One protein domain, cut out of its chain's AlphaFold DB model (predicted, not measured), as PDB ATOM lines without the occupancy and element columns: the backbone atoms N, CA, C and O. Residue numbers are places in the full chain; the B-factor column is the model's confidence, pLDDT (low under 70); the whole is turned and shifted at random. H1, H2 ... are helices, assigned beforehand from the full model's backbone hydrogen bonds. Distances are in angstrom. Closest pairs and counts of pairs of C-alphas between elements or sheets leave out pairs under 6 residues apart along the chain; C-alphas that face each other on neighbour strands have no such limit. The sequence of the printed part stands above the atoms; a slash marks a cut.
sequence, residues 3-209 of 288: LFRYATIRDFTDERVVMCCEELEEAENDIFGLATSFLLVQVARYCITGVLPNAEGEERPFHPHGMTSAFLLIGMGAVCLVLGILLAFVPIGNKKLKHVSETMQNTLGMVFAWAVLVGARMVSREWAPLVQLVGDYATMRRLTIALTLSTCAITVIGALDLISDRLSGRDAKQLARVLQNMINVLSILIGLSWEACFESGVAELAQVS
ATOM      1  N   LEU A   3     -65.777 -11.712 -38.380       50.22
ATOM      2  CA  LEU A   3     -65.083 -12.103 -37.144       50.22
ATOM      3  C   LEU A   3     -64.396 -10.910 -36.446       50.22
ATOM      4  O   LEU A   3     -64.348 -10.856 -35.222       50.22
ATOM      5  N   PHE A   4     -63.944  -9.915 -37.219       53.53
ATOM      6  CA  PHE A   4     -63.372  -8.665 -36.700       53.53
ATOM      7  C   PHE A   4     -64.426  -7.653 -36.235       53.53
ATOM      8  O   PHE A   4     -64.068  -6.616 -35.696       53.53
ATOM      9  N   ARG A   5     -65.724  -7.916 -36.436       54.00
ATOM     10  CA  ARG A   5     -66.794  -7.020 -35.967       54.00
ATOM     11  C   ARG A   5     -67.387  -7.454 -34.628       54.00
ATOM     12  O   ARG A   5     -67.863  -6.605 -33.887       54.00
ATOM     13  N   TYR A   6     -67.324  -8.746 -34.302       49.25
ATOM     14  CA  TYR A   6     -67.904  -9.287 -33.067       49.25
ATOM     15  C   TYR A   6     -66.929  -9.361 -31.880       49.25
ATOM     16  O   TYR A   6     -67.381  -9.386 -30.738       49.25
ATOM     17  N   ALA A   7     -65.613  -9.345 -32.117       52.34
ATOM     18  CA  ALA A   7     -64.610  -9.307 -31.044       52.34
ATOM     19  C   ALA A   7     -64.361  -7.889 -30.483       52.34
ATOM     20  O   ALA A   7     -63.870  -7.743 -29.372       52.34
ATOM     21  N   THR A   8     -64.743  -6.844 -31.217       56.88
ATOM     22  CA  THR A   8     -64.258  -5.465 -30.993       56.88
ATOM     23  C   THR A   8     -65.151  -4.629 -30.072       56.88
ATOM     24  O   THR A   8     -64.859  -3.470 -29.822       56.88
ATOM     25  N   ILE A   9     -66.260  -5.180 -29.567       57.88
ATOM     26  CA  ILE A   9     -67.252  -4.391 -28.807       57.88
ATOM     27  C   ILE A   9     -67.395  -4.857 -27.350       57.88
ATOM     28  O   ILE A   9     -67.944  -4.125 -26.531       57.88
ATOM     29  N   ARG A  10     -66.897  -6.046 -26.974       55.75
ATOM     30  CA  ARG A  10     -67.243  -6.631 -25.666       55.75
ATOM     31  C   ARG A  10     -66.246  -6.389 -24.530       55.75
ATOM     32  O   ARG A  10     -66.596  -6.712 -23.404       55.75
ATOM     33  N   ASP A  11     -65.085  -5.789 -24.782       63.44
ATOM     34  CA  ASP A  11     -64.101  -5.541 -23.718       63.44
ATOM     35  C   ASP A  11     -63.452  -4.151 -23.834       63.44
ATOM     36  O   ASP A  11     -62.239  -3.997 -23.890       63.44
ATOM     37  N   PHE A  12     -64.277  -3.097 -23.814       64.44
ATOM     38  CA  PHE A  12     -63.806  -1.728 -23.528       64.44
ATOM     39  C   PHE A  12     -63.176  -1.589 -22.122       64.44
ATOM     40  O   PHE A  12     -62.736  -0.508 -21.743       64.44
ATOM     41  N   THR A  13     -63.147  -2.673 -21.346       73.31
ATOM     42  CA  THR A  13     -62.426  -2.821 -20.082       73.31
ATOM     43  C   THR A  13     -60.993  -3.339 -20.239       73.31
ATOM     44  O   THR A  13     -60.255  -3.298 -19.257       73.31
ATOM     45  N   ASP A  14     -60.567  -3.799 -21.424       85.75
ATOM     46  CA  ASP A  14     -59.163  -4.163 -21.653       85.75
ATOM     47  C   ASP A  14     -58.306  -2.888 -21.716       85.75
ATOM     48  O   ASP A  14     -58.423  -2.072 -22.633       85.75
ATOM     49  N   GLU A  15     -57.421  -2.733 -20.733       84.75
ATOM     50  CA  GLU A  15     -56.462  -1.631 -20.605       84.75
ATOM     51  C   GLU A  15     -55.668  -1.393 -21.901       84.75
ATOM     52  O   GLU A  15     -55.376  -0.252 -22.261       84.75
ATOM     53  N   ARG A  16     -55.384  -2.455 -22.668       83.94
ATOM     54  CA  ARG A  16     -54.670  -2.355 -23.950       83.94
ATOM     55  C   ARG A  16     -55.489  -1.652 -25.021       83.94
ATOM     56  O   ARG A  16     -54.923  -0.944 -25.850       83.94
ATOM     57  N   VAL A  17     -56.803  -1.876 -25.035       86.25
ATOM     58  CA  VAL A  17     -57.712  -1.242 -25.995       86.25
ATOM     59  C   VAL A  17     -57.840   0.238 -25.666       86.25
ATOM     60  O   VAL A  17     -57.740   1.055 -26.574       86.25
ATOM     61  N   VAL A  18     -57.977   0.580 -24.382       86.31
ATOM     62  CA  VAL A  18     -58.026   1.978 -23.924       86.31
ATOM     63  C   VAL A  18     -56.752   2.721 -24.328       86.31
ATOM     64  O   VAL A  18     -56.845   3.729 -25.021       86.31
ATOM     65  N   MET A  19     -55.577   2.164 -24.016       84.12
ATOM     66  CA  MET A  19     -54.287   2.742 -24.410       84.12
ATOM     67  C   MET A  19     -54.164   2.892 -25.932       84.12
ATOM     68  O   MET A  19     -53.743   3.929 -26.425       84.12
ATOM     69  N   CYS A  20     -54.571   1.878 -26.704       88.69
ATOM     70  CA  CYS A  20     -54.538   1.960 -28.164       88.69
ATOM     71  C   CYS A  20     -55.459   3.062 -28.710       88.69
ATOM     72  O   CYS A  20     -55.114   3.695 -29.705       88.69
ATOM     73  N   CYS A  21     -56.632   3.269 -28.107       89.56
ATOM     74  CA  CYS A  21     -57.556   4.328 -28.504       89.56
ATOM     75  C   CYS A  21     -57.005   5.721 -28.179       89.56
ATOM     76  O   CYS A  21     -57.115   6.604 -29.023       89.56
ATOM     77  N   GLU A  22     -56.398   5.903 -27.005       87.44
ATOM     78  CA  GLU A  22     -55.773   7.171 -26.601       87.44
ATOM     79  C   GLU A  22     -54.623   7.555 -27.545       87.44
ATOM     80  O   GLU A  22     -54.599   8.662 -28.077       87.44
ATOM     81  N   GLU A  23     -53.727   6.610 -27.844       88.31
ATOM     82  CA  GLU A  23     -52.604   6.823 -28.768       88.31
ATOM     83  C   GLU A  23     -53.077   7.094 -30.205       88.31
ATOM     84  O   GLU A  23     -52.484   7.893 -30.930       88.31
ATOM     85  N   LEU A  24     -54.162   6.440 -30.639       93.06
ATOM     86  CA  LEU A  24     -54.758   6.690 -31.952       93.06
ATOM     87  C   LEU A  24     -55.326   8.112 -32.043       93.06
ATOM     88  O   LEU A  24     -55.136   8.772 -33.062       93.06
ATOM     89  N   GLU A  25     -56.013   8.575 -30.997       89.38
ATOM     90  CA  GLU A  25     -56.573   9.928 -30.935       89.38
ATOM     91  C   GLU A  25     -55.464  10.994 -30.931       89.38
ATOM     92  O   GLU A  25     -55.574  12.006 -31.627       89.38
ATOM     93  N   GLU A  26     -54.368  10.773 -30.201       87.62
ATOM     94  CA  GLU A  26     -53.200  11.663 -30.224       87.62
ATOM     95  C   GLU A  26     -52.550  11.697 -31.615       87.62
ATOM     96  O   GLU A  26     -52.348  12.776 -32.178       87.62
ATOM     97  N   ALA A  27     -52.332  10.528 -32.226       92.00
ATOM     98  CA  ALA A  27     -51.777  10.427 -33.573       92.00
ATOM     99  C   ALA A  27     -52.664  11.104 -34.634       92.00
ATOM    100  O   ALA A  27     -52.153  11.761 -35.544       92.00
ATOM    101  N   GLU A  28     -53.990  10.974 -34.533       93.19
ATOM    102  CA  GLU A  28     -54.932  11.650 -35.431       93.19
ATOM    103  C   GLU A  28     -54.833  13.176 -35.295       93.19
ATOM    104  O   GLU A  28     -54.729  13.885 -36.304       93.19
ATOM    105  N   ASN A  29     -54.807  13.683 -34.060       91.19
ATOM    106  CA  ASN A  29     -54.644  15.110 -33.784       91.19
ATOM    107  C   ASN A  29     -53.312  15.654 -34.320       91.19
ATOM    108  O   ASN A  29     -53.280  16.754 -34.879       91.19
ATOM    109  N   ASP A  30     -52.229  14.886 -34.202       91.31
ATOM    110  CA  ASP A  30     -50.913  15.252 -34.721       91.31
ATOM    111  C   ASP A  30     -50.877  15.290 -36.250       91.31
ATOM    112  O   ASP A  30     -50.388  16.261 -36.828       91.31
ATOM    113  N   ILE A  31     -51.439  14.281 -36.924       94.00
ATOM    114  CA  ILE A  31     -51.524  14.252 -38.392       94.00
ATOM    115  C   ILE A  31     -52.349  15.440 -38.896       94.00
ATOM    116  O   ILE A  31     -51.953  16.116 -39.852       94.00
ATOM    117  N   PHE A  32     -53.479  15.728 -38.243       94.94
ATOM    118  CA  PHE A  32     -54.317  16.872 -38.586       94.94
ATOM    119  C   PHE A  32     -53.578  18.202 -38.386       94.94
ATOM    120  O   PHE A  32     -53.602  19.066 -39.270       94.94
ATOM    121  N   GLY A  33     -52.885  18.356 -37.253       94.06
ATOM    122  CA  GLY A  33     -52.052  19.518 -36.959       94.06
ATOM    123  C   GLY A  33     -50.935  19.695 -37.986       94.06
ATOM    124  O   GLY A  33     -50.720  20.807 -38.478       94.06
ATOM    125  N   LEU A  34     -50.274  18.607 -38.387       93.56
ATOM    126  CA  LEU A  34     -49.165  18.616 -39.341       93.56
ATOM    127  C   LEU A  34     -49.640  19.023 -40.737       93.56
ATOM    128  O   LEU A  34     -49.058  19.924 -41.341       93.56
ATOM    129  N   ALA A  35     -50.734  18.432 -41.223       96.25
ATOM    130  CA  ALA A  35     -51.309  18.769 -42.523       96.25
ATOM    131  C   ALA A  35     -51.813  20.222 -42.568       96.25
ATOM    132  O   ALA A  35     -51.512  20.969 -43.504       96.25
ATOM    133  N   THR A  36     -52.543  20.648 -41.534       97.56
ATOM    134  CA  THR A  36     -53.114  22.000 -41.460       97.56
ATOM    135  C   THR A  36     -52.019  23.057 -41.352       97.56
ATOM    136  O   THR A  36     -52.037  24.047 -42.084       97.56
ATOM    137  N   SER A  37     -51.034  22.845 -40.477       97.19
ATOM    138  CA  SER A  37     -49.920  23.779 -40.295       97.19
ATOM    139  C   SER A  37     -49.046  23.902 -41.542       97.19
ATOM    140  O   SER A  37     -48.673  25.019 -41.906       97.19
ATOM    141  N   PHE A  38     -48.777  22.792 -42.238       96.75
ATOM    142  CA  PHE A  38     -48.049  22.802 -43.502       96.75
ATOM    143  C   PHE A  38     -48.764  23.673 -44.539       96.75
ATOM    144  O   PHE A  38     -48.159  24.594 -45.090       96.75
ATOM    145  N   LEU A  39     -50.065  23.447 -44.760       97.69
ATOM    146  CA  LEU A  39     -50.852  24.227 -45.719       97.69
ATOM    147  C   LEU A  39     -50.912  25.712 -45.347       97.69
ATOM    148  O   LEU A  39     -50.740  26.561 -46.223       97.69
ATOM    149  N   LEU A  40     -51.086  26.039 -44.063       98.19
ATOM    150  CA  LEU A  40     -51.058  27.425 -43.585       98.19
ATOM    151  C   LEU A  40     -49.725  28.110 -43.905       98.19
ATOM    152  O   LEU A  40     -49.721  29.238 -44.400       98.19
ATOM    153  N   VAL A  41     -48.598  27.427 -43.684       98.19
ATOM    154  CA  VAL A  41     -47.277  27.971 -44.020       98.19
ATOM    155  C   VAL A  41     -47.085  28.104 -45.528       98.19
ATOM    156  O   VAL A  41     -46.513  29.105 -45.955       98.19
ATOM    157  N   GLN A  42     -47.596  27.182 -46.352       97.75
ATOM    158  CA  GLN A  42     -47.514  27.339 -47.810       97.75
ATOM    159  C   GLN A  42     -48.351  28.513 -48.321       97.75
ATOM    160  O   GLN A  42     -47.881  29.262 -49.178       97.75
ATOM    161  N   VAL A  43     -49.552  28.723 -47.772       98.06
ATOM    162  CA  VAL A  43     -50.385  29.892 -48.099       98.06
ATOM    163  C   VAL A  43     -49.672  31.177 -47.689       98.06
ATOM    164  O   VAL A  43     -49.534  32.088 -48.502       98.06
ATOM    165  N   ALA A  44     -49.157  31.244 -46.460       98.12
ATOM    166  CA  ALA A  44     -48.418  32.407 -45.980       98.12
ATOM    167  C   ALA A  44     -47.170  32.692 -46.824       98.12
ATOM    168  O   ALA A  44     -46.928  33.834 -47.209       98.12
ATOM    169  N   ARG A  45     -46.406  31.650 -47.163       97.50
ATOM    170  CA  ARG A  45     -45.248  31.760 -48.047       97.50
ATOM    171  C   ARG A  45     -45.652  32.314 -49.407       97.50
ATOM    172  O   ARG A  45     -45.015  33.258 -49.852       97.50
ATOM    173  N   TYR A  46     -46.693  31.769 -50.036       97.56
ATOM    174  CA  TYR A  46     -47.174  32.251 -51.330       97.56
ATOM    175  C   TYR A  46     -47.576  33.730 -51.274       97.56
ATOM    176  O   TYR A  46     -47.221  34.492 -52.168       97.56
ATOM    177  N   CYS A  47     -48.235  34.165 -50.197       98.19
ATOM    178  CA  CYS A  47     -48.569  35.574 -49.991       98.19
ATOM    179  C   CYS A  47     -47.330  36.479 -49.862       98.19
ATOM    180  O   CYS A  47     -47.392  37.640 -50.258       98.19
ATOM    181  N   ILE A  48     -46.223  35.973 -49.308       97.56
ATOM    182  CA  ILE A  48     -44.978  36.735 -49.116       97.56
ATOM    183  C   ILE A  48     -44.124  36.744 -50.391       97.56
ATOM    184  O   ILE A  48     -43.624  37.794 -50.782       97.56
ATOM    185  N   THR A  49     -43.937  35.587 -51.033       97.00
ATOM    186  CA  THR A  49     -43.003  35.422 -52.161       97.00
ATOM    187  C   THR A  49     -43.655  35.565 -53.531       97.00
ATOM    188  O   THR A  49     -42.960  35.762 -54.524       97.00
ATOM    189  N   GLY A  50     -44.977  35.399 -53.627       96.88
ATOM    190  CA  GLY A  50     -45.709  35.335 -54.894       96.88
ATOM    191  C   GLY A  50     -45.461  34.062 -55.715       96.88
ATOM    192  O   GLY A  50     -46.012  33.929 -56.807       96.88
ATOM    193  N   VAL A  51     -44.660  33.113 -55.211       96.44
ATOM    194  CA  VAL A  51     -44.316  31.863 -55.910       96.44
ATOM    195  C   VAL A  51     -44.895  30.673 -55.163       96.44
ATOM    196  O   VAL A  51     -44.634  30.484 -53.974       96.44
ATOM    197  N   LEU A  52     -45.701  29.876 -55.868       95.94
ATOM    198  CA  LEU A  52     -46.350  28.704 -55.295       95.94
ATOM    199  C   LEU A  52     -45.318  27.569 -55.138       95.94
ATOM    200  O   LEU A  52     -44.693  27.181 -56.129       95.94
ATOM    201  N   PRO A  53     -45.124  27.032 -53.924       95.62
ATOM    202  CA  PRO A  53     -44.241  25.896 -53.703       95.62
ATOM    203  C   PRO A  53     -44.848  24.591 -54.239       95.62
ATOM    204  O   PRO A  53     -46.060  24.476 -54.412       95.62
ATOM    205  N   ASN A  54     -44.000  23.595 -54.497       94.44
ATOM    206  CA  ASN A  54     -44.431  22.254 -54.892       94.44
ATOM    207  C   ASN A  54     -45.022  21.473 -53.693       94.44
ATOM    208  O   ASN A  54     -45.075  21.971 -52.566       94.44
ATOM    209  N   ALA A  55     -45.432  20.222 -53.925       92.94
ATOM    210  CA  ALA A  55     -45.993  19.350 -52.887       92.94
ATOM    211  C   ALA A  55     -45.042  19.089 -51.700       92.94
ATOM    212  O   ALA A  55     -45.504  18.849 -50.591       92.94
ATOM    213  N   GLU A  56     -43.728  19.194 -51.911       89.81
ATOM    214  CA  GLU A  56     -42.686  19.027 -50.884       89.81
ATOM    215  C   GLU A  56     -42.368  20.348 -50.152       89.81
ATOM    216  O   GLU A  56     -41.498  20.412 -49.281       89.81
ATOM    217  N   GLY A  57     -43.028  21.452 -50.519       92.19
ATOM    218  CA  GLY A  57     -42.695  22.778 -50.004       92.19
ATOM    219  C   GLY A  57     -41.390  23.344 -50.579       92.19
ATOM    220  O   GLY A  57     -40.802  24.265 -50.009       92.19
ATOM    221  N   GLU A  58     -40.898  22.815 -51.692       91.62
ATOM    222  CA  GLU A  58     -39.751  23.328 -52.430       91.62
ATOM    223  C   GLU A  58     -40.167  24.256 -53.564       91.62
ATOM    224  O   GLU A  58     -41.289  24.250 -54.057       91.62
ATOM    225  N   GLU A  59     -39.218  25.067 -54.005       92.12
ATOM    226  CA  GLU A  59     -39.395  25.952 -55.143       92.12
ATOM    227  C   GLU A  59     -38.361  25.603 -56.202       92.12
ATOM    228  O   GLU A  59     -37.155  25.613 -55.926       92.12
ATOM    229  N   ARG A  60     -38.860  25.227 -57.383       89.44
ATOM    230  CA  ARG A  60     -38.077  24.806 -58.545       89.44
ATOM    231  C   ARG A  60     -38.669  25.491 -59.791       89.44
ATOM    232  O   ARG A  60     -39.839  25.237 -60.077       89.44
ATOM    233  N   PRO A  61     -37.910  26.323 -60.535       89.62
ATOM    234  CA  PRO A  61     -36.533  26.766 -60.278       89.62
ATOM    235  C   PRO A  61     -36.433  27.709 -59.068       89.62
ATOM    236  O   PRO A  61     -37.437  28.222 -58.588       89.62
ATOM    237  N   PHE A  62     -35.218  27.914 -58.554       87.62
ATOM    238  CA  PHE A  62     -34.977  28.837 -57.443       87.62
ATOM    239  C   PHE A  62     -35.184  30.291 -57.885       87.62
ATOM    240  O   PHE A  62     -34.547  30.731 -58.843       87.62
ATOM    241  N   HIS A  63     -35.999  31.039 -57.138       91.38
ATOM    242  CA  HIS A  63     -36.078  32.493 -57.244       91.38
ATOM    243  C   HIS A  63     -35.495  33.124 -55.969       91.38
ATOM    244  O   HIS A  63     -35.810  32.669 -54.865       91.38
ATOM    245  N   PRO A  64     -34.628  34.143 -56.089       91.81
ATOM    246  CA  PRO A  64     -34.137  34.887 -54.936       91.81
ATOM    247  C   PRO A  64     -35.265  35.765 -54.375       91.81
ATOM    248  O   PRO A  64     -35.816  36.595 -55.096       91.81
ATOM    249  N   HIS A  65     -35.596  35.590 -53.093       90.06
ATOM    250  CA  HIS A  65     -36.722  36.272 -52.430       90.06
ATOM    251  C   HIS A  65     -36.279  37.368 -51.459       90.06
ATOM    252  O   HIS A  65     -37.118  38.076 -50.900       90.06
ATOM    253  N   GLY A  66     -34.970  37.526 -51.265       93.19
ATOM    254  CA  GLY A  66     -34.390  38.441 -50.297       93.19
ATOM    255  C   GLY A  66     -34.564  37.937 -48.861       93.19
ATOM    256  O   GLY A  66     -35.576  37.335 -48.490       93.19
ATOM    257  N   MET A  67     -33.597  38.260 -48.001       95.81
ATOM    258  CA  MET A  67     -33.609  37.825 -46.601       95.81
ATOM    259  C   MET A  67     -34.845  38.321 -45.837       95.81
ATOM    260  O   MET A  67     -35.298  37.668 -44.900       95.81
ATOM    261  N   THR A  68     -35.433  39.445 -46.259       96.81
ATOM    262  CA  THR A  68     -36.661  39.999 -45.677       96.81
ATOM    263  C   THR A  68     -37.812  38.998 -45.711       96.81
ATOM    264  O   THR A  68     -38.483  38.819 -44.700       96.81
ATOM    265  N   SER A  69     -38.011  38.297 -46.831       97.06
ATOM    266  CA  SER A  69     -39.080  37.302 -46.982       97.06
ATOM    267  C   SER A  69     -38.896  36.134 -46.010       97.06
ATOM    268  O   SER A  69     -39.854  35.691 -45.374       97.06
ATOM    269  N   ALA A  70     -37.648  35.693 -45.823       96.75
ATOM    270  CA  ALA A  70     -37.303  34.648 -44.868       96.75
ATOM    271  C   ALA A  70     -37.587  35.077 -43.419       96.75
ATOM    272  O   ALA A  70     -38.233  34.343 -42.670       96.75
ATOM    273  N   PHE A  71     -37.152  36.278 -43.027       97.44
ATOM    274  CA  PHE A  71     -37.376  36.796 -41.675       97.44
ATOM    275  C   PHE A  71     -38.848  37.105 -41.391       97.44
ATOM    276  O   PHE A  71     -39.295  36.872 -40.270       97.44
ATOM    277  N   LEU A  72     -39.616  37.571 -42.381       98.06
ATOM    278  CA  LEU A  72     -41.064  37.762 -42.246       98.06
ATOM    279  C   LEU A  72     -41.777  36.437 -41.970       98.06
ATOM    280  O   LEU A  72     -42.619  36.375 -41.074       98.06
ATOM    281  N   LEU A  73     -41.409  35.369 -42.684       97.69
ATOM    282  CA  LEU A  73     -41.991  34.048 -42.468       97.69
ATOM    283  C   LEU A  73     -41.644  33.501 -41.074       97.69
ATOM    284  O   LEU A  73     -42.539  33.071 -40.348       97.69
ATOM    285  N   ILE A  74     -40.373  33.591 -40.660       98.06
ATOM    286  CA  ILE A  74     -39.934  33.206 -39.305       98.06
ATOM    287  C   ILE A  74     -40.670  34.034 -38.243       98.06
ATOM    288  O   ILE A  74     -41.139  33.482 -37.250       98.06
ATOM    289  N   GLY A  75     -40.811  35.344 -38.463       98.00
ATOM    290  CA  GLY A  75     -41.519  36.256 -37.568       98.00
ATOM    291  C   GLY A  75     -42.991  35.882 -37.399       98.00
ATOM    292  O   GLY A  75     -43.480  35.824 -36.274       98.00
ATOM    293  N   MET A  76     -43.685  35.542 -38.489       98.25
ATOM    294  CA  MET A  76     -45.058  35.028 -38.436       98.25
ATOM    295  C   MET A  76     -45.143  33.728 -37.625       98.25
ATOM    296  O   MET A  76     -46.028  33.585 -36.779       98.25
ATOM    297  N   GLY A  77     -44.207  32.800 -37.841       97.69
ATOM    298  CA  GLY A  77     -44.101  31.588 -37.033       97.69
ATOM    299  C   GLY A  77     -43.925  31.905 -35.546       97.69
ATOM    300  O   GLY A  77     -44.626  31.345 -34.708       97.69
ATOM    301  N   ALA A  78     -43.032  32.838 -35.207       97.44
ATOM    302  CA  ALA A  78     -42.788  33.247 -33.824       97.44
ATOM    303  C   ALA A  78     -44.038  33.866 -33.175       97.44
ATOM    304  O   ALA A  78     -44.338  33.569 -32.020       97.44
ATOM    305  N   VAL A  79     -44.811  34.661 -33.922       98.00
ATOM    306  CA  VAL A  79     -46.110  35.177 -33.459       98.00
ATOM    307  C   VAL A  79     -47.085  34.030 -33.180       98.00
ATOM    308  O   VAL A  79     -47.715  34.025 -32.124       98.00
ATOM    309  N   CYS A  80     -47.178  33.029 -34.063       97.75
ATOM    310  CA  CYS A  80     -48.027  31.851 -33.840       97.75
ATOM    311  C   CYS A  80     -47.618  31.081 -32.576       97.75
ATOM    312  O   CYS A  80     -48.483  30.705 -31.787       97.75
ATOM    313  N   LEU A  81     -46.312  30.910 -32.339       96.12
ATOM    314  CA  LEU A  81     -45.797  30.270 -31.128       96.12
ATOM    315  C   LEU A  81     -46.189  31.048 -29.866       96.12
ATOM    316  O   LEU A  81     -46.695  30.455 -28.916       96.12
ATOM    317  N   VAL A  82     -46.004  32.373 -29.859       95.81
ATOM    318  CA  VAL A  82     -46.401  33.226 -28.727       95.81
ATOM    319  C   VAL A  82     -47.906  33.130 -28.478       95.81
ATOM    320  O   VAL A  82     -48.318  32.979 -27.332       95.81
ATOM    321  N   LEU A  83     -48.731  33.149 -29.528       96.94
ATOM    322  CA  LEU A  83     -50.179  32.954 -29.398       96.94
ATOM    323  C   LEU A  83     -50.521  31.579 -28.812       96.94
ATOM    324  O   LEU A  83     -51.361  31.502 -27.920       96.94
ATOM    325  N   GLY A  84     -49.844  30.512 -29.245       95.44
ATOM    326  CA  GLY A  84     -49.996  29.174 -28.668       95.44
ATOM    327  C   GLY A  84     -49.647  29.139 -27.177       95.44
ATOM    328  O   GLY A  84     -50.408  28.604 -26.374       95.44
ATOM    329  N   ILE A  85     -48.551  29.791 -26.780       92.88
ATOM    330  CA  ILE A  85     -48.159  29.917 -25.371       92.88
ATOM    331  C   ILE A  85     -49.225  30.685 -24.581       92.88
ATOM    332  O   ILE A  85     -49.636  30.232 -23.518       92.88
ATOM    333  N   LEU A  86     -49.716  31.814 -25.096       94.31
ATOM    334  CA  LEU A  86     -50.761  32.604 -24.435       94.31
ATOM    335  C   LEU A  86     -52.068  31.815 -24.274       94.31
ATOM    336  O   LEU A  86     -52.702  31.899 -23.222       94.31
ATOM    337  N   LEU A  87     -52.448  31.007 -25.269       93.75
ATOM    338  CA  LEU A  87     -53.615  30.123 -25.188       93.75
ATOM    339  C   LEU A  87     -53.494  29.086 -24.062       93.75
ATOM    340  O   LEU A  87     -54.508  28.737 -23.457       93.75
ATOM    341  N   ALA A  88     -52.278  28.646 -23.721       91.00
ATOM    342  CA  ALA A  88     -52.045  27.711 -22.618       91.00
ATOM    343  C   ALA A  88     -52.380  28.302 -21.234       91.00
ATOM    344  O   ALA A  88     -52.677  27.554 -20.298       91.00
ATOM    345  N   PHE A  89     -52.368  29.634 -21.104       90.94
ATOM    346  CA  PHE A  89     -52.700  30.343 -19.865       90.94
ATOM    347  C   PHE A  89     -54.192  30.664 -19.718       90.94
ATOM    348  O   PHE A  89     -54.621  31.093 -18.647       90.94
ATOM    349  N   VAL A  90     -55.006  30.447 -20.756       93.38
ATOM    350  CA  VAL A  90     -56.443  30.734 -20.697       93.38
ATOM    351  C   VAL A  90     -57.163  29.635 -19.899       93.38
ATOM    352  O   VAL A  90     -57.125  28.466 -20.296       93.38
ATOM    353  N   PRO A  91     -57.850  29.956 -18.784       92.38
ATOM    354  CA  PRO A  91     -58.603  28.967 -18.023       92.38
ATOM    355  C   PRO A  91     -59.878  28.578 -18.781       92.38
ATOM    356  O   PRO A  91     -60.820  29.359 -18.897       92.38
ATOM    357  N   ILE A  92     -59.921  27.348 -19.292       94.06
ATOM    358  CA  ILE A  92     -61.068  26.822 -20.038       94.06
ATOM    359  C   ILE A  92     -61.845  25.839 -19.156       94.06
ATOM    360  O   ILE A  92     -61.365  24.750 -18.853       94.06
ATOM    361  N   GLY A  93     -63.065  26.215 -18.758       95.00
ATOM    362  CA  GLY A  93     -63.922  25.380 -17.901       95.00
ATOM    363  C   GLY A  93     -64.610  24.208 -18.619       95.00
ATOM    364  O   GLY A  93     -65.036  23.256 -17.973       95.00
ATOM    365  N   ASN A  94     -64.727  24.248 -19.951       96.06
ATOM    366  CA  ASN A  94     -65.401  23.206 -20.731       96.06
ATOM    367  C   ASN A  94     -64.391  22.201 -21.307       96.06
ATOM    368  O   ASN A  94     -63.511  22.585 -22.076       96.06
ATOM    369  N   LYS A  95     -64.578  20.905 -21.012       93.00
ATOM    370  CA  LYS A  95     -63.726  19.809 -21.510       93.00
ATOM    371  C   LYS A  95     -63.551  19.831 -23.033       93.00
ATOM    372  O   LYS A  95     -62.432  19.702 -23.509       93.00
ATOM    373  N   LYS A  96     -64.622  20.072 -23.802       93.25
ATOM    374  CA  LYS A  96     -64.542  20.116 -25.276       93.25
ATOM    375  C   LYS A  96     -63.671  21.270 -25.771       93.25
ATOM    376  O   LYS A  96     -62.845  21.087 -26.654       93.25
ATOM    377  N   LEU A  97     -63.838  22.454 -25.177       95.06
ATOM    378  CA  LEU A  97     -63.030  23.625 -25.524       95.06
ATOM    379  C   LEU A  97     -61.565  23.448 -25.105       95.06
ATOM    380  O   LEU A  97     -60.684  23.993 -25.762       95.06
ATOM    381  N   LYS A  98     -61.302  22.687 -24.033       91.94
ATOM    382  CA  LYS A  98     -59.941  22.356 -23.603       91.94
ATOM    383  C   LYS A  98     -59.218  21.538 -24.673       91.94
ATOM    384  O   LYS A  98     -58.149  21.962 -25.091       91.94
ATOM    385  N   HIS A  99     -59.839  20.467 -25.169       90.75
ATOM    386  CA  HIS A  99     -59.273  19.659 -26.255       90.75
ATOM    387  C   HIS A  99     -59.032  20.489 -27.519       90.75
ATOM    388  O   HIS A  99     -57.933  20.485 -28.055       90.75
ATOM    389  N   VAL A 100     -60.012  21.296 -27.943       92.94
ATOM    390  CA  VAL A 100     -59.844  22.182 -29.111       92.94
ATOM    391  C   VAL A 100     -58.684  23.168 -28.917       92.94
ATOM    392  O   VAL A 100     -57.935  23.424 -29.857       92.94
ATOM    393  N   SER A 101     -58.515  23.720 -27.711       93.69
ATOM    394  CA  SER A 101     -57.385  24.603 -27.396       93.69
ATOM    395  C   SER A 101     -56.047  23.867 -27.453       93.69
ATOM    396  O   SER A 101     -55.094  24.404 -28.007       93.69
ATOM    397  N   GLU A 102     -55.972  22.637 -26.941       91.00
ATOM    398  CA  GLU A 102     -54.769  21.795 -27.007       91.00
ATOM    399  C   GLU A 102     -54.386  21.484 -28.464       91.00
ATOM    400  O   GLU A 102     -53.246  21.731 -28.862       91.00
ATOM    401  N   THR A 103     -55.346  21.078 -29.302       92.75
ATOM    402  CA  THR A 103     -55.121  20.850 -30.741       92.75
ATOM    403  C   THR A 103     -54.688  22.132 -31.463       92.75
ATOM    404  O   THR A 103     -53.787  22.108 -32.306       92.75
ATOM    405  N   MET A 104     -55.290  23.279 -31.124       95.12
ATOM    406  CA  MET A 104     -54.918  24.577 -31.698       95.12
ATOM    407  C   MET A 104     -53.492  24.981 -31.301       95.12
ATOM    408  O   MET A 104     -52.730  25.445 -32.146       95.12
ATOM    409  N   GLN A 105     -53.107  24.778 -30.037       94.50
ATOM    410  CA  GLN A 105     -51.748  25.036 -29.555       94.50
ATOM    411  C   GLN A 105     -50.721  24.176 -30.292       94.50
ATOM    412  O   GLN A 105     -49.707  24.709 -30.746       94.50
ATOM    413  N   ASN A 106     -51.006  22.882 -30.465       92.56
ATOM    414  CA  ASN A 106     -50.142  21.975 -31.218       92.56
ATOM    415  C   ASN A 106     -49.988  22.440 -32.675       92.56
ATOM    416  O   ASN A 106     -48.876  22.606 -33.173       92.56
ATOM    417  N   THR A 107     -51.105  22.785 -33.325       96.44
ATOM    418  CA  THR A 107     -51.111  23.289 -34.709       96.44
ATOM    419  C   THR A 107     -50.296  24.578 -34.852       96.44
ATOM    420  O   THR A 107     -49.481  24.690 -35.767       96.44
ATOM    421  N   LEU A 108     -50.453  25.546 -33.940       97.44
ATOM    422  CA  LEU A 108     -49.677  26.796 -33.936       97.44
ATOM    423  C   LEU A 108     -48.178  26.551 -33.711       97.44
ATOM    424  O   LEU A 108     -47.341  27.204 -34.338       97.44
ATOM    425  N   GLY A 109     -47.841  25.589 -32.852       95.81
ATOM    426  CA  GLY A 109     -46.475  25.120 -32.660       95.81
ATOM    427  C   GLY A 109     -45.878  24.526 -33.939       95.81
ATOM    428  O   GLY A 109     -44.781  24.903 -34.351       95.81
ATOM    429  N   MET A 110     -46.621  23.667 -34.636       96.00
ATOM    430  CA  MET A 110     -46.185  23.106 -35.917       96.00
ATOM    431  C   MET A 110     -46.058  24.182 -37.010       96.00
ATOM    432  O   MET A 110     -45.106  24.141 -37.788       96.00
ATOM    433  N   VAL A 111     -46.932  25.201 -37.038       98.12
ATOM    434  CA  VAL A 111     -46.788  26.368 -37.939       98.12
ATOM    435  C   VAL A 111     -45.454  27.073 -37.695       98.12
ATOM    436  O   VAL A 111     -44.749  27.399 -38.650       98.12
ATOM    437  N   PHE A 112     -45.073  27.276 -36.430       97.81
ATOM    438  CA  PHE A 112     -43.763  27.825 -36.084       97.81
ATOM    439  C   PHE A 112     -42.618  26.949 -36.607       97.81
ATOM    440  O   PHE A 112     -41.708  27.475 -37.248       97.81
ATOM    441  N   ALA A 113     -42.674  25.632 -36.396       96.81
ATOM    442  CA  ALA A 113     -41.649  24.711 -36.887       96.81
ATOM    443  C   ALA A 113     -41.494  24.799 -38.417       96.81
ATOM    444  O   ALA A 113     -40.392  25.025 -38.922       96.81
ATOM    445  N   TRP A 114     -42.593  24.715 -39.167       97.44
ATOM    446  CA  TRP A 114     -42.569  24.844 -40.625       97.44
ATOM    447  C   TRP A 114     -42.032  26.203 -41.089       97.44
ATOM    448  O   TRP A 114     -41.203  26.258 -41.999       97.44
ATOM    449  N   ALA A 115     -42.444  27.296 -40.445       97.88
ATOM    450  CA  ALA A 115     -41.976  28.639 -40.768       97.88
ATOM    451  C   ALA A 115     -40.465  28.808 -40.531       97.88
ATOM    452  O   ALA A 115     -39.768  29.358 -41.385       97.88
ATOM    453  N   VAL A 116     -39.944  28.289 -39.413       98.06
ATOM    454  CA  VAL A 116     -38.504  28.283 -39.114       98.06
ATOM    455  C   VAL A 116     -37.741  27.432 -40.119       98.06
ATOM    456  O   VAL A 116     -36.718  27.880 -40.630       98.06
ATOM    457  N   LEU A 117     -38.238  26.240 -40.454       96.56
ATOM    458  CA  LEU A 117     -37.588  25.350 -41.415       96.56
ATOM    459  C   LEU A 117     -37.504  25.984 -42.810       96.56
ATOM    460  O   LEU A 117     -36.437  25.995 -43.428       96.56
ATOM    461  N   VAL A 118     -38.611  26.539 -43.310       96.75
ATOM    462  CA  VAL A 118     -38.655  27.203 -44.621       96.75
ATOM    463  C   VAL A 118     -37.802  28.472 -44.618       96.75
ATOM    464  O   VAL A 118     -37.013  28.676 -45.541       96.75
ATOM    465  N   GLY A 119     -37.891  29.288 -43.566       97.06
ATOM    466  CA  GLY A 119     -37.068  30.486 -43.418       97.06
ATOM    467  C   GLY A 119     -35.573  30.166 -43.355       97.06
ATOM    468  O   GLY A 119     -34.784  30.785 -44.064       97.06
ATOM    469  N   ALA A 120     -35.173  29.141 -42.598       96.69
ATOM    470  CA  ALA A 120     -33.788  28.676 -42.534       96.69
ATOM    471  C   ALA A 120     -33.282  28.199 -43.904       96.69
ATOM    472  O   ALA A 120     -32.157  28.516 -44.292       96.69
ATOM    473  N   ARG A 121     -34.124  27.502 -44.682       95.19
ATOM    474  CA  ARG A 121     -33.803  27.126 -46.069       95.19
ATOM    475  C   ARG A 121     -33.585  28.354 -46.951       95.19
ATOM    476  O   ARG A 121     -32.600  28.378 -47.685       95.19
ATOM    477  N   MET A 122     -34.440  29.370 -46.864       95.31
ATOM    478  CA  MET A 122     -34.263  30.623 -47.613       95.31
ATOM    479  C   MET A 122     -32.959  31.332 -47.231       95.31
ATOM    480  O   MET A 122     -32.148  31.629 -48.107       95.31
ATOM    481  N   VAL A 123     -32.696  31.505 -45.930       95.56
ATOM    482  CA  VAL A 123     -31.452  32.117 -45.432       95.56
ATOM    483  C   VAL A 123     -30.227  31.341 -45.914       95.56
ATOM    484  O   VAL A 123     -29.276  31.945 -46.401       95.56
ATOM    485  N   SER A 124     -30.256  30.006 -45.854       94.69
ATOM    486  CA  SER A 124     -29.123  29.177 -46.285       94.69
ATOM    487  C   SER A 124     -28.766  29.336 -47.767       94.69
ATOM    488  O   SER A 124     -27.616  29.132 -48.146       94.69
ATOM    489  N   ARG A 125     -29.750  29.685 -48.608       92.00
ATOM    490  CA  ARG A 125     -29.567  29.870 -50.053       92.00
ATOM    491  C   ARG A 125     -29.022  31.255 -50.388       92.00
ATOM    492  O   ARG A 125     -28.291  31.389 -51.360       92.00
ATOM    493  N   GLU A 126     -29.361  32.265 -49.594       91.69
ATOM    494  CA  GLU A 126     -28.983  33.659 -49.861       91.69
ATOM    495  C   GLU A 126     -27.754  34.131 -49.071       91.69
ATOM    496  O   GLU A 126     -27.131  35.135 -49.421       91.69
ATOM    497  N   TRP A 127     -27.370  33.428 -48.003       93.44
ATOM    498  CA  TRP A 127     -26.241  33.828 -47.171       93.44
ATOM    499  C   TRP A 127     -24.899  33.483 -47.837       93.44
ATOM    500  O   TRP A 127     -24.390  32.368 -47.724       93.44
ATOM    501  N   ALA A 128     -24.305  34.468 -48.520       92.19
ATOM    502  CA  ALA A 128     -23.079  34.305 -49.311       92.19
ATOM    503  C   ALA A 128     -21.906  33.604 -48.588       92.19
ATOM    504  O   ALA A 128     -21.303  32.725 -49.203       92.19
ATOM    505  N   PRO A 129     -21.584  33.897 -47.309       93.38
ATOM    506  CA  PRO A 129     -20.535  33.176 -46.584       93.38
ATOM    507  C   PRO A 129     -20.807  31.674 -46.466       93.38
ATOM    508  O   PRO A 129     -19.890  30.868 -46.596       93.38
ATOM    509  N   LEU A 130     -22.069  31.286 -46.260       90.69
ATOM    510  CA  LEU A 130     -22.451  29.879 -46.170       90.69
ATOM    511  C   LEU A 130     -22.335  29.187 -47.525       90.69
ATOM    512  O   LEU A 130     -21.815  28.079 -47.605       90.69
ATOM    513  N   VAL A 131     -22.773  29.862 -48.589       91.06
ATOM    514  CA  VAL A 131     -22.654  29.355 -49.962       91.06
ATOM    515  C   VAL A 131     -21.184  29.175 -50.351       91.06
ATOM    516  O   VAL A 131     -20.834  28.166 -50.957       91.06
ATOM    517  N   GLN A 132     -20.303  30.098 -49.954       93.44
ATOM    518  CA  GLN A 132     -18.858  29.979 -50.182       93.44
ATOM    519  C   GLN A 132     -18.225  28.831 -49.386       93.44
ATOM    520  O   GLN A 132     -17.328  28.165 -49.895       93.44
ATOM    521  N   LEU A 133     -18.684  28.594 -48.153       92.94
ATOM    522  CA  LEU A 133     -18.138  27.556 -47.279       92.94
ATOM    523  C   LEU A 133     -18.582  26.142 -47.682       92.94
ATOM    524  O   LEU A 133     -17.776  25.217 -47.684       92.94
ATOM    525  N   VAL A 134     -19.870  25.972 -47.982       92.62
ATOM    526  CA  VAL A 134     -20.499  24.660 -48.217       92.62
ATOM    527  C   VAL A 134     -20.485  24.276 -49.705       92.62
ATOM    528  O   VAL A 134     -20.562  23.096 -50.051       92.62
ATOM    529  N   GLY A 135     -20.356  25.263 -50.594       90.88
ATOM    530  CA  GLY A 135     -20.487  25.088 -52.037       90.88
ATOM    531  C   GLY A 135     -21.947  25.012 -52.495       90.88
ATOM    532  O   GLY A 135     -22.886  25.259 -51.735       90.88
ATOM    533  N   ASP A 136     -22.148  24.660 -53.767       87.19
ATOM    534  CA  ASP A 136     -23.482  24.620 -54.387       87.19
ATOM    535  C   ASP A 136     -24.209  23.265 -54.228       87.19
ATOM    536  O   ASP A 136     -25.272  23.028 -54.800       87.19
ATOM    537  N   TYR A 137     -23.664  22.355 -53.417       90.50
ATOM    538  CA  TYR A 137     -24.265  21.040 -53.201       90.50
ATOM    539  C   TYR A 137     -25.546  21.155 -52.365       90.50
ATOM    540  O   TYR A 137     -25.527  21.548 -51.193       90.50
ATOM    541  N   ALA A 138     -26.680  20.788 -52.965       89.25
ATOM    542  CA  ALA A 138     -27.988  20.873 -52.325       89.25
ATOM    543  C   ALA A 138     -28.061  20.036 -51.038       89.25
ATOM    544  O   ALA A 138     -28.537  20.551 -50.023       89.25
ATOM    545  N   THR A 139     -27.540  18.805 -51.045       92.75
ATOM    546  CA  THR A 139     -27.524  17.943 -49.851       92.75
ATOM    547  C   THR A 139     -26.666  18.501 -48.721       92.75
ATOM    548  O   THR A 139     -27.116  18.516 -47.576       92.75
ATOM    549  N   MET A 140     -25.486  19.060 -49.011       94.88
ATOM    550  CA  MET A 140     -24.634  19.633 -47.958       94.88
ATOM    551  C   MET A 140     -25.276  20.847 -47.279       94.88
ATOM    552  O   MET A 140     -25.176  21.001 -46.059       94.88
ATOM    553  N   ARG A 141     -26.012  21.681 -48.027       93.62
ATOM    554  CA  ARG A 141     -26.807  22.766 -47.428       93.62
ATOM    555  C   ARG A 141     -27.904  22.233 -46.507       93.62
ATOM    556  O   ARG A 141     -28.054  22.749 -45.402       93.62
ATOM    557  N   ARG A 142     -28.645  21.192 -46.913       94.50
ATOM    558  CA  ARG A 142     -29.691  20.581 -46.066       94.50
ATOM    559  C   ARG A 142     -29.112  19.975 -44.792       94.50
ATOM    560  O   ARG A 142     -29.658  20.213 -43.720       94.50
ATOM    561  N   LEU A 143     -27.976  19.286 -44.902       96.44
ATOM    562  CA  LEU A 143     -27.247  18.750 -43.754       96.44
ATOM    563  C   LEU A 143     -26.821  19.865 -42.795       96.44
ATOM    564  O   LEU A 143     -27.006  19.755 -41.585       96.44
ATOM    565  N   THR A 144     -26.309  20.971 -43.337       95.88
ATOM    566  CA  THR A 144     -25.894  22.130 -42.538       95.88
ATOM    567  C   THR A 144     -27.079  22.727 -41.779       95.88
ATOM    568  O   THR A 144     -26.971  22.963 -40.578       95.88
ATOM    569  N   ILE A 145     -28.236  22.889 -42.433       96.06
ATOM    570  CA  ILE A 145     -29.470  23.355 -41.778       96.06
ATOM    571  C   ILE A 145     -29.892  22.400 -40.659       96.06
ATOM    572  O   ILE A 145     -30.174  22.867 -39.558       96.06
ATOM    573  N   ALA A 146     -29.922  21.087 -40.910       97.50
ATOM    574  CA  ALA A 146     -30.333  20.101 -39.911       97.50
ATOM    575  C   ALA A 146     -29.434  20.145 -38.663       97.50
ATOM    576  O   ALA A 146     -29.925  20.154 -37.530       97.50
ATOM    577  N   LEU A 147     -28.116  20.271 -38.855       97.56
ATOM    578  CA  LEU A 147     -27.145  20.409 -37.767       97.56
ATOM    579  C   LEU A 147     -27.297  21.734 -37.008       97.56
ATOM    580  O   LEU A 147     -27.282  21.742 -35.773       97.56
ATOM    581  N   THR A 148     -27.472  22.852 -37.720       96.44
ATOM    582  CA  THR A 148     -27.678  24.165 -37.096       96.44
ATOM    583  C   THR A 148     -28.977  24.194 -36.294       96.44
ATOM    584  O   THR A 148     -28.948  24.561 -35.122       96.44
ATOM    585  N   LEU A 149     -30.098  23.744 -36.868       96.94
ATOM    586  CA  LEU A 149     -31.388  23.700 -36.173       96.94
ATOM    587  C   LEU A 149     -31.348  22.774 -34.956       96.94
ATOM    588  O   LEU A 149     -31.855  23.158 -33.906       96.94
ATOM    589  N   SER A 150     -30.682  21.618 -35.052       97.94
ATOM    590  CA  SER A 150     -30.477  20.721 -33.904       97.94
ATOM    591  C   SER A 150     -29.691  21.406 -32.786       97.94
ATOM    592  O   SER A 150     -30.091  21.360 -31.625       97.94
ATOM    593  N   THR A 151     -28.606  22.103 -33.129       97.81
ATOM    594  CA  THR A 151     -27.776  22.821 -32.151       97.81
ATOM    595  C   THR A 151     -28.553  23.960 -31.484       97.81
ATOM    596  O   THR A 151     -28.523  24.108 -30.259       97.81
ATOM    597  N   CYS A 152     -29.295  24.747 -32.270       96.69
ATOM    598  CA  CYS A 152     -30.142  25.821 -31.759       96.69
ATOM    599  C   CYS A 152     -31.252  25.283 -30.850       96.69
ATOM    600  O   CYS A 152     -31.438  25.803 -29.754       96.69
ATOM    601  N   ALA A 153     -31.949  24.223 -31.262       96.38
ATOM    602  CA  ALA A 153     -33.013  23.606 -30.479       96.38
ATOM    603  C   ALA A 153     -32.497  23.047 -29.146       96.38
ATOM    604  O   ALA A 153     -33.087  23.340 -28.113       96.38
ATOM    605  N   ILE A 154     -31.364  22.333 -29.134       96.00
ATOM    606  CA  ILE A 154     -30.737  21.846 -27.890       96.00
ATOM    607  C   ILE A 154     -30.382  23.016 -26.963       96.00
ATOM    608  O   ILE A 154     -30.637  22.952 -25.762       96.00
ATOM    609  N   THR A 155     -29.841  24.106 -27.516       96.12
ATOM    610  CA  THR A 155     -29.509  25.315 -26.743       96.12
ATOM    611  C   THR A 155     -30.757  25.949 -26.129       96.12
ATOM    612  O   THR A 155     -30.747  26.317 -24.957       96.12
ATOM    613  N   VAL A 156     -31.847  26.045 -26.898       94.38
ATOM    614  CA  VAL A 156     -33.133  26.572 -26.417       94.38
ATOM    615  C   VAL A 156     -33.721  25.666 -25.340       94.38
ATOM    616  O   VAL A 156     -34.114  26.173 -24.298       94.38
ATOM    617  N   ILE A 157     -33.732  24.346 -25.540       92.88
ATOM    618  CA  ILE A 157     -34.221  23.382 -24.544       92.88
ATOM    619  C   ILE A 157     -33.416  23.506 -23.245       92.88
ATOM    620  O   ILE A 157     -34.013  23.615 -22.182       92.88
ATOM    621  N   GLY A 158     -32.083  23.588 -23.318       92.94
ATOM    622  CA  GLY A 158     -31.243  23.792 -22.134       92.94
ATOM    623  C   GLY A 158     -31.497  25.131 -21.434       92.94
ATOM    624  O   GLY A 158     -31.542  25.191 -20.209       92.94
ATOM    625  N   ALA A 159     -31.713  26.213 -22.187       92.75
ATOM    626  CA  ALA A 159     -32.068  27.509 -21.607       92.75
ATOM    627  C   ALA A 159     -33.438  27.474 -20.912       92.75
ATOM    628  O   ALA A 159     -33.602  28.051 -19.838       92.75
ATOM    629  N   LEU A 160     -34.409  26.788 -21.512       89.69
ATOM    630  CA  LEU A 160     -35.741  26.595 -20.952       89.69
ATOM    631  C   LEU A 160     -35.717  25.734 -19.681       89.69
ATOM    632  O   LEU A 160     -36.402  26.070 -18.718       89.69
ATOM    633  N   ASP A 161     -34.894  24.686 -19.651       88.94
ATOM    634  CA  ASP A 161     -34.685  23.827 -18.478       88.94
ATOM    635  C   ASP A 161     -34.101  24.631 -17.302       88.94
ATOM    636  O   ASP A 161     -34.655  24.645 -16.205       88.94
ATOM    637  N   LEU A 162     -33.083  25.462 -17.569       90.00
ATOM    638  CA  LEU A 162     -32.513  26.374 -16.570       90.00
ATOM    639  C   LEU A 162     -33.525  27.396 -16.027       90.00
ATOM    640  O   LEU A 162     -33.420  27.817 -14.871       90.00
ATOM    641  N   ILE A 163     -34.475  27.845 -16.856       89.19
ATOM    642  CA  ILE A 163     -35.561  28.737 -16.423       89.19
ATOM    643  C   ILE A 163     -36.564  27.965 -15.558       89.19
ATOM    644  O   ILE A 163     -36.995  28.487 -14.529       89.19
ATOM    645  N   SER A 164     -36.895  26.731 -15.946       87.06
ATOM    646  CA  SER A 164     -37.787  25.837 -15.201       87.06
ATOM    647  C   SER A 164     -37.278  25.583 -13.785       87.06
ATOM    648  O   SER A 164     -38.021  25.767 -12.822       87.06
ATOM    649  N   ASP A 165     -35.991  25.260 -13.644       87.62
ATOM    650  CA  ASP A 165     -35.366  24.963 -12.349       87.62
ATOM    651  C   ASP A 165     -35.399  26.149 -11.376       87.62
ATOM    652  O   ASP A 165     -35.440  25.974 -10.156       87.62
ATOM    653  N   ARG A 166     -35.400  27.381 -11.897       90.31
ATOM    654  CA  ARG A 166     -35.436  28.601 -11.076       90.31
ATOM    655  C   ARG A 166     -36.843  28.986 -10.625       90.31
ATOM    656  O   ARG A 166     -36.975  29.750  -9.669       90.31
ATOM    657  N   LEU A 167     -37.886  28.490 -11.286       86.75
ATOM    658  CA  LEU A 167     -39.276  28.846 -11.004       86.75
ATOM    659  C   LEU A 167     -39.938  27.756 -10.149       86.75
ATOM    660  O   LEU A 167     -40.657  26.892 -10.640       86.75
ATOM    661  N   SER A 168     -39.709  27.812  -8.835       81.00
ATOM    662  CA  SER A 168     -40.416  26.965  -7.863       81.00
ATOM    663  C   SER A 168     -41.731  27.619  -7.422       81.00
ATOM    664  O   SER A 168     -41.739  28.783  -7.030       81.00
ATOM    665  N   GLY A 169     -42.848  26.881  -7.460       81.88
ATOM    666  CA  GLY A 169     -44.144  27.350  -6.949       81.88
ATOM    667  C   GLY A 169     -45.359  26.907  -7.770       81.88
ATOM    668  O   GLY A 169     -45.295  25.977  -8.572       81.88
ATOM    669  N   ARG A 170     -46.495  27.590  -7.569       73.69
ATOM    670  CA  ARG A 170     -47.784  27.292  -8.228       73.69
ATOM    671  C   ARG A 170     -47.714  27.417  -9.760       73.69
ATOM    672  O   ARG A 170     -48.386  26.659 -10.459       73.69
ATOM    673  N   ASP A 171     -46.848  28.299 -10.260       79.50
ATOM    674  CA  ASP A 171     -46.624  28.541 -11.691       79.50
ATOM    675  C   ASP A 171     -45.855  27.404 -12.384       79.50
ATOM    676  O   ASP A 171     -45.960  27.233 -13.600       79.50
ATOM    677  N   ALA A 172     -45.172  26.542 -11.617       83.19
ATOM    678  CA  ALA A 172     -44.372  25.446 -12.157       83.19
ATOM    679  C   ALA A 172     -45.211  24.446 -12.972       83.19
ATOM    680  O   ALA A 172     -44.764  23.957 -14.004       83.19
ATOM    681  N   LYS A 173     -46.466  24.175 -12.574       82.06
ATOM    682  CA  LYS A 173     -47.349  23.243 -13.308       82.06
ATOM    683  C   LYS A 173     -47.803  23.791 -14.665       82.06
ATOM    684  O   LYS A 173     -48.056  23.016 -15.587       82.06
ATOM    685  N   GLN A 174     -47.996  25.106 -14.781       83.31
ATOM    686  CA  GLN A 174     -48.363  25.733 -16.055       83.31
ATOM    687  C   GLN A 174     -47.141  25.831 -16.959       83.31
ATOM    688  O   GLN A 174     -47.208  25.408 -18.112       83.31
ATOM    689  N   LEU A 175     -46.017  26.286 -16.403       85.38
ATOM    690  CA  LEU A 175     -44.753  26.371 -17.118       85.38
ATOM    691  C   LEU A 175     -44.314  25.004 -17.651       85.38
ATOM    692  O   LEU A 175     -44.015  24.902 -18.831       85.38
ATOM    693  N   ALA A 176     -44.372  23.943 -16.843       86.00
ATOM    694  CA  ALA A 176     -44.009  22.592 -17.277       86.00
ATOM    695  C   ALA A 176     -44.812  22.123 -18.503       86.00
ATOM    696  O   ALA A 176     -44.254  21.495 -19.400       86.00
ATOM    697  N   ARG A 177     -46.106  22.468 -18.589       84.38
ATOM    698  CA  ARG A 177     -46.933  22.154 -19.768       84.38
ATOM    699  C   ARG A 177     -46.492  22.937 -21.001       84.38
ATOM    700  O   ARG A 177     -46.369  22.358 -22.074       84.38
ATOM    701  N   VAL A 178     -46.225  24.233 -20.847       87.50
ATOM    702  CA  VAL A 178     -45.713  25.072 -21.942       87.50
ATOM    703  C   VAL A 178     -44.358  24.558 -22.429       87.50
ATOM    704  O   VAL A 178     -44.151  24.423 -23.631       87.50
ATOM    705  N   LEU A 179     -43.457  24.219 -21.505       89.31
ATOM    706  CA  LEU A 179     -42.140  23.668 -21.810       89.31
ATOM    707  C   LEU A 179     -42.235  22.346 -22.565       89.31
ATOM    708  O   LEU A 179     -41.557  22.189 -23.579       89.31
ATOM    709  N   GLN A 180     -43.111  21.437 -22.133       87.44
ATOM    710  CA  GLN A 180     -43.348  20.181 -22.840       87.44
ATOM    711  C   GLN A 180     -43.823  20.428 -24.276       87.44
ATOM    712  O   GLN A 180     -43.277  19.844 -25.210       87.44
ATOM    713  N   ASN A 181     -44.773  21.349 -24.473       87.94
ATOM    714  CA  ASN A 181     -45.243  21.710 -25.811       87.94
ATOM    715  C   ASN A 181     -44.110  22.301 -26.670       87.94
ATOM    716  O   ASN A 181     -43.974  21.943 -27.838       87.94
ATOM    717  N   MET A 182     -43.256  23.163 -26.106       90.88
ATOM    718  CA  MET A 182     -42.101  23.719 -26.825       90.88
ATOM    719  C   MET A 182     -41.082  22.641 -27.211       90.88
ATOM    720  O   MET A 182     -40.589  22.649 -28.337       90.88
ATOM    721  N   ILE A 183     -40.783  21.706 -26.304       91.62
ATOM    722  CA  ILE A 183     -39.889  20.573 -26.571       91.62
ATOM    723  C   ILE A 183     -40.455  19.710 -27.699       91.62
ATOM    724  O   ILE A 183     -39.711  19.362 -28.618       91.62
ATOM    725  N   ASN A 184     -41.758  19.420 -27.678       90.50
ATOM    726  CA  ASN A 184     -42.422  18.651 -28.731       90.50
ATOM    727  C   ASN A 184     -42.285  19.353 -30.093       90.50
ATOM    728  O   ASN A 184     -41.820  18.750 -31.060       90.50
ATOM    729  N   VAL A 185     -42.576  20.655 -30.156       93.25
ATOM    730  CA  VAL A 185     -42.464  21.457 -31.387       93.25
ATOM    731  C   VAL A 185     -41.029  21.513 -31.921       93.25
ATOM    732  O   VAL A 185     -40.804  21.342 -33.121       93.25
ATOM    733  N   LEU A 186     -40.038  21.725 -31.049       95.12
ATOM    734  CA  LEU A 186     -38.622  21.729 -31.433       95.12
ATOM    735  C   LEU A 186     -38.151  20.347 -31.900       95.12
ATOM    736  O   LEU A 186     -37.359  20.254 -32.835       95.12
ATOM    737  N   SER A 187     -38.659  19.276 -31.290       94.12
ATOM    738  CA  SER A 187     -38.353  17.900 -31.693       94.12
ATOM    739  C   SER A 187     -38.896  17.595 -33.089       94.12
ATOM    740  O   SER A 187     -38.175  17.030 -33.912       94.12
ATOM    741  N   ILE A 188     -40.118  18.046 -33.397       92.25
ATOM    742  CA  ILE A 188     -40.700  17.950 -34.743       92.25
ATOM    743  C   ILE A 188     -39.862  18.750 -35.749       92.25
ATOM    744  O   ILE A 188     -39.507  18.222 -36.800       92.25
ATOM    745  N   LEU A 189     -39.474  19.990 -35.419       95.94
ATOM    746  CA  LEU A 189     -38.604  20.814 -36.269       95.94
ATOM    747  C   LEU A 189     -37.288  20.097 -36.616       95.94
ATOM    748  O   LEU A 189     -36.879  20.081 -37.780       95.94
ATOM    749  N   ILE A 190     -36.636  19.493 -35.616       96.94
ATOM    750  CA  ILE A 190     -35.424  18.690 -35.818       96.94
ATOM    751  C   ILE A 190     -35.736  17.512 -36.747       96.94
ATOM    752  O   ILE A 190     -35.038  17.341 -37.749       96.94
ATOM    753  N   GLY A 191     -36.788  16.742 -36.459       95.31
ATOM    754  CA  GLY A 191     -37.200  15.583 -37.252       95.31
ATOM    755  C   GLY A 191     -37.393  15.915 -38.733       95.31
ATOM    756  O   GLY A 191     -36.732  15.316 -39.580       95.31
ATOM    757  N   LEU A 192     -38.191  16.941 -39.036       94.62
ATOM    758  CA  LEU A 192     -38.464  17.400 -40.404       94.62
ATOM    759  C   LEU A 192     -37.201  17.895 -41.128       94.62
ATOM    760  O   LEU A 192     -37.054  17.742 -42.344       94.62
ATOM    761  N   SER A 193     -36.265  18.509 -40.397       96.81
ATOM    762  CA  SER A 193     -34.996  18.957 -40.981       96.81
ATOM    763  C   SER A 193     -34.105  17.783 -41.400       96.81
ATOM    764  O   SER A 193     -33.496  17.827 -42.473       96.81
ATOM    765  N   TRP A 194     -34.074  16.717 -40.594       97.44
ATOM    766  CA  TRP A 194     -33.331  15.495 -40.892       97.44
ATOM    767  C   TRP A 194     -34.002  14.663 -41.976       97.44
ATOM    768  O   TRP A 194     -33.301  14.177 -42.857       97.44
ATOM    769  N   GLU A 195     -35.330  14.548 -41.965       94.94
ATOM    770  CA  GLU A 195     -36.100  13.875 -43.017       94.94
ATOM    771  C   GLU A 195     -35.737  14.432 -44.399       94.94
ATOM    772  O   GLU A 195     -35.263  13.697 -45.265       94.94
ATOM    773  N   ALA A 196     -35.816  15.756 -44.562       92.25
ATOM    774  CA  ALA A 196     -35.480  16.415 -45.820       92.25
ATOM    775  C   ALA A 196     -34.002  16.254 -46.220       92.25
ATOM    776  O   ALA A 196     -33.672  16.270 -47.411       92.25
ATOM    777  N   CYS A 197     -33.096  16.139 -45.243       95.25
ATOM    778  CA  CYS A 197     -31.682  15.866 -45.490       95.25
ATOM    779  C   CYS A 197     -31.468  14.429 -45.983       95.25
ATOM    780  O   CYS A 197     -30.745  14.221 -46.959       95.25
ATOM    781  N   PHE A 198     -32.094  13.444 -45.333       95.06
ATOM    782  CA  PHE A 198     -31.976  12.034 -45.699       95.06
ATOM    783  C   PHE A 198     -32.585  11.748 -47.063       95.06
ATOM    784  O   PHE A 198     -31.941  11.096 -47.881       95.06
ATOM    785  N   GLU A 199     -33.775  12.278 -47.338       92.88
ATOM    786  CA  GLU A 199     -34.434  12.127 -48.635       92.88
ATOM    787  C   GLU A 199     -33.534  12.613 -49.779       92.88
ATOM    788  O   GLU A 199     -33.335  11.913 -50.771       92.88
ATOM    789  N   SER A 200     -32.899  13.776 -49.606       92.44
ATOM    790  CA  SER A 200     -31.987  14.326 -50.618       92.44
ATOM    791  C   SER A 200     -30.701  13.532 -50.765       92.44
ATOM    792  O   SER A 200     -30.270  13.291 -51.889       92.44
ATOM    793  N   GLY A 201     -30.115  13.081 -49.653       94.44
ATOM    794  CA  GLY A 201     -28.926  12.234 -49.697       94.44
ATOM    795  C   GLY A 201     -29.192  10.912 -50.418       94.44
ATOM    796  O   GLY A 201     -28.386  10.486 -51.242       94.44
ATOM    797  N   VAL A 202     -30.346  10.284 -50.168       95.38
ATOM    798  CA  VAL A 202     -30.759   9.062 -50.871       95.38
ATOM    799  C   VAL A 202     -31.004   9.341 -52.355       95.38
ATOM    800  O   VAL A 202     -30.554   8.560 -53.192       95.38
ATOM    801  N   ALA A 203     -31.663  10.451 -52.696       93.31
ATOM    802  CA  ALA A 203     -31.917  10.829 -54.084       93.31
ATOM    803  C   ALA A 203     -30.619  11.095 -54.869       93.31
ATOM    804  O   ALA A 203     -30.476  10.604 -55.987       93.31
ATOM    805  N   GLU A 204     -29.653  11.815 -54.291       94.25
ATOM    806  CA  GLU A 204     -28.355  12.071 -54.928       94.25
ATOM    807  C   GLU A 204     -27.543  10.778 -55.108       94.25
ATOM    808  O   GLU A 204     -26.989  10.545 -56.182       94.25
ATOM    809  N   LEU A 205     -27.519   9.891 -54.105       95.19
ATOM    810  CA  LEU A 205     -26.840   8.594 -54.220       95.19
ATOM    811  C   LEU A 205     -27.477   7.695 -55.284       95.19
ATOM    812  O   LEU A 205     -26.766   7.010 -56.021       95.19
ATOM    813  N   ALA A 206     -28.805   7.709 -55.388       96.62
ATOM    814  CA  ALA A 206     -29.530   6.965 -56.407       96.62
ATOM    815  C   ALA A 206     -29.263   7.502 -57.821       96.62
ATOM    816  O   ALA A 206     -29.170   6.721 -58.757       96.62
ATOM    817  N   GLN A 207     -29.078   8.813 -57.994       95.69
ATOM    818  CA  GLN A 207     -28.765   9.396 -59.306       95.69
ATOM    819  C   GLN A 207     -27.375   9.011 -59.831       95.69
ATOM    820  O   GLN A 207     -27.164   9.002 -61.042       95.69
ATOM    821  N   VAL A 208     -26.428   8.696 -58.942       96.44
ATOM    822  CA  VAL A 208     -25.074   8.254 -59.322       96.44
ATOM    823  C   VAL A 208     -25.034   6.753 -59.644       96.44
ATOM    824  O   VAL A 208     -24.074   6.270 -60.248       96.44
ATOM    825  N   SER A 209     -26.060   5.991 -59.264       96.75
ATOM    826  CA  SER A 209     -26.110   4.555 -59.515       96.75
ATOM    827  C   SER A 209     -26.638   4.226 -60.917       96.75
ATOM    828  O   SER A 209     -27.319   5.016 -61.565       96.75
TER     829      SER A 209
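This is residues 3 to 209 of the 288 residues of the protein "Hypothetical protein" of Polarella glacialis (UniProt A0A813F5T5). H4 runs through the middle, with H3 side by side with it and the hairpin of H6 and H7 crossing it. Residues 29 to 41 of H2 also cross H4, while residues 9 to 16 and 18 to 25 stick out as an arm toward little H1. The 207 printed residues hold seven named helices, H1 to H7 in order, and no named strand: all helix. The whole is only just loose, close to compact, with a radius of gyration of the C-alphas of 20.3 A and spans of 61 by 53 by 31 A.

H1, residues 3 to 6, begins at C-alpha 3 (-65.083, -12.103, -37.144). H2 is residues 15 to 49, 50.5 A; H3 66 to 88, 34.5 A; H4 95 to 126, 46.9 A; H5 128 to 134; H6 138 to 166, 42.6 A. H7, residues 172 to 208, 53.8 A, ends at C-alpha 208 (-25.074, 8.254, -59.322).

H4 is the hub, touching five helices. H3 and H4, a hairpin, touch at a shallow tilt of 19 degrees, opposite ways; their closest C-alphas, Gly 77 and Phe 112, are 3.9 A apart. H2 touches H4 at a steep tilt of 46 degrees, closest at C-alphas 33 and 107, 4.5 A. H7 touches H4 at 44 degrees, steep, closest at C-alphas 113 and 189, 5.0 A. H3, H4 and H7 form a bundle, a group of touching helices, though H3 and H7 only just touch, with 3 pairs of C-alphas within 8 A. H6 and H7, a hairpin, touch at a shallow 13 degrees, closest at C-alphas 146 and 193, 4.9 A. H5 and H4 only just touch, only at the corner, with 3 pairs within 8 A. H1 and H2 are apart. Every O i to N i+4 pair is within hydrogen-bond range in H2, H4 and H5, against 18 of 19 in H3, 24 of 25 in H6 and 32 of 33 in H7; H1 is too short for one, and its one O i to N i+3 pair is not within range.

The C-alphas farthest apart, Arg 10 and Gln 132, are 65.4 A apart. The printed part has no cut; the H2 to H3 link, 16 residues, is long. Residues 3 to 12 have pLDDT under 70.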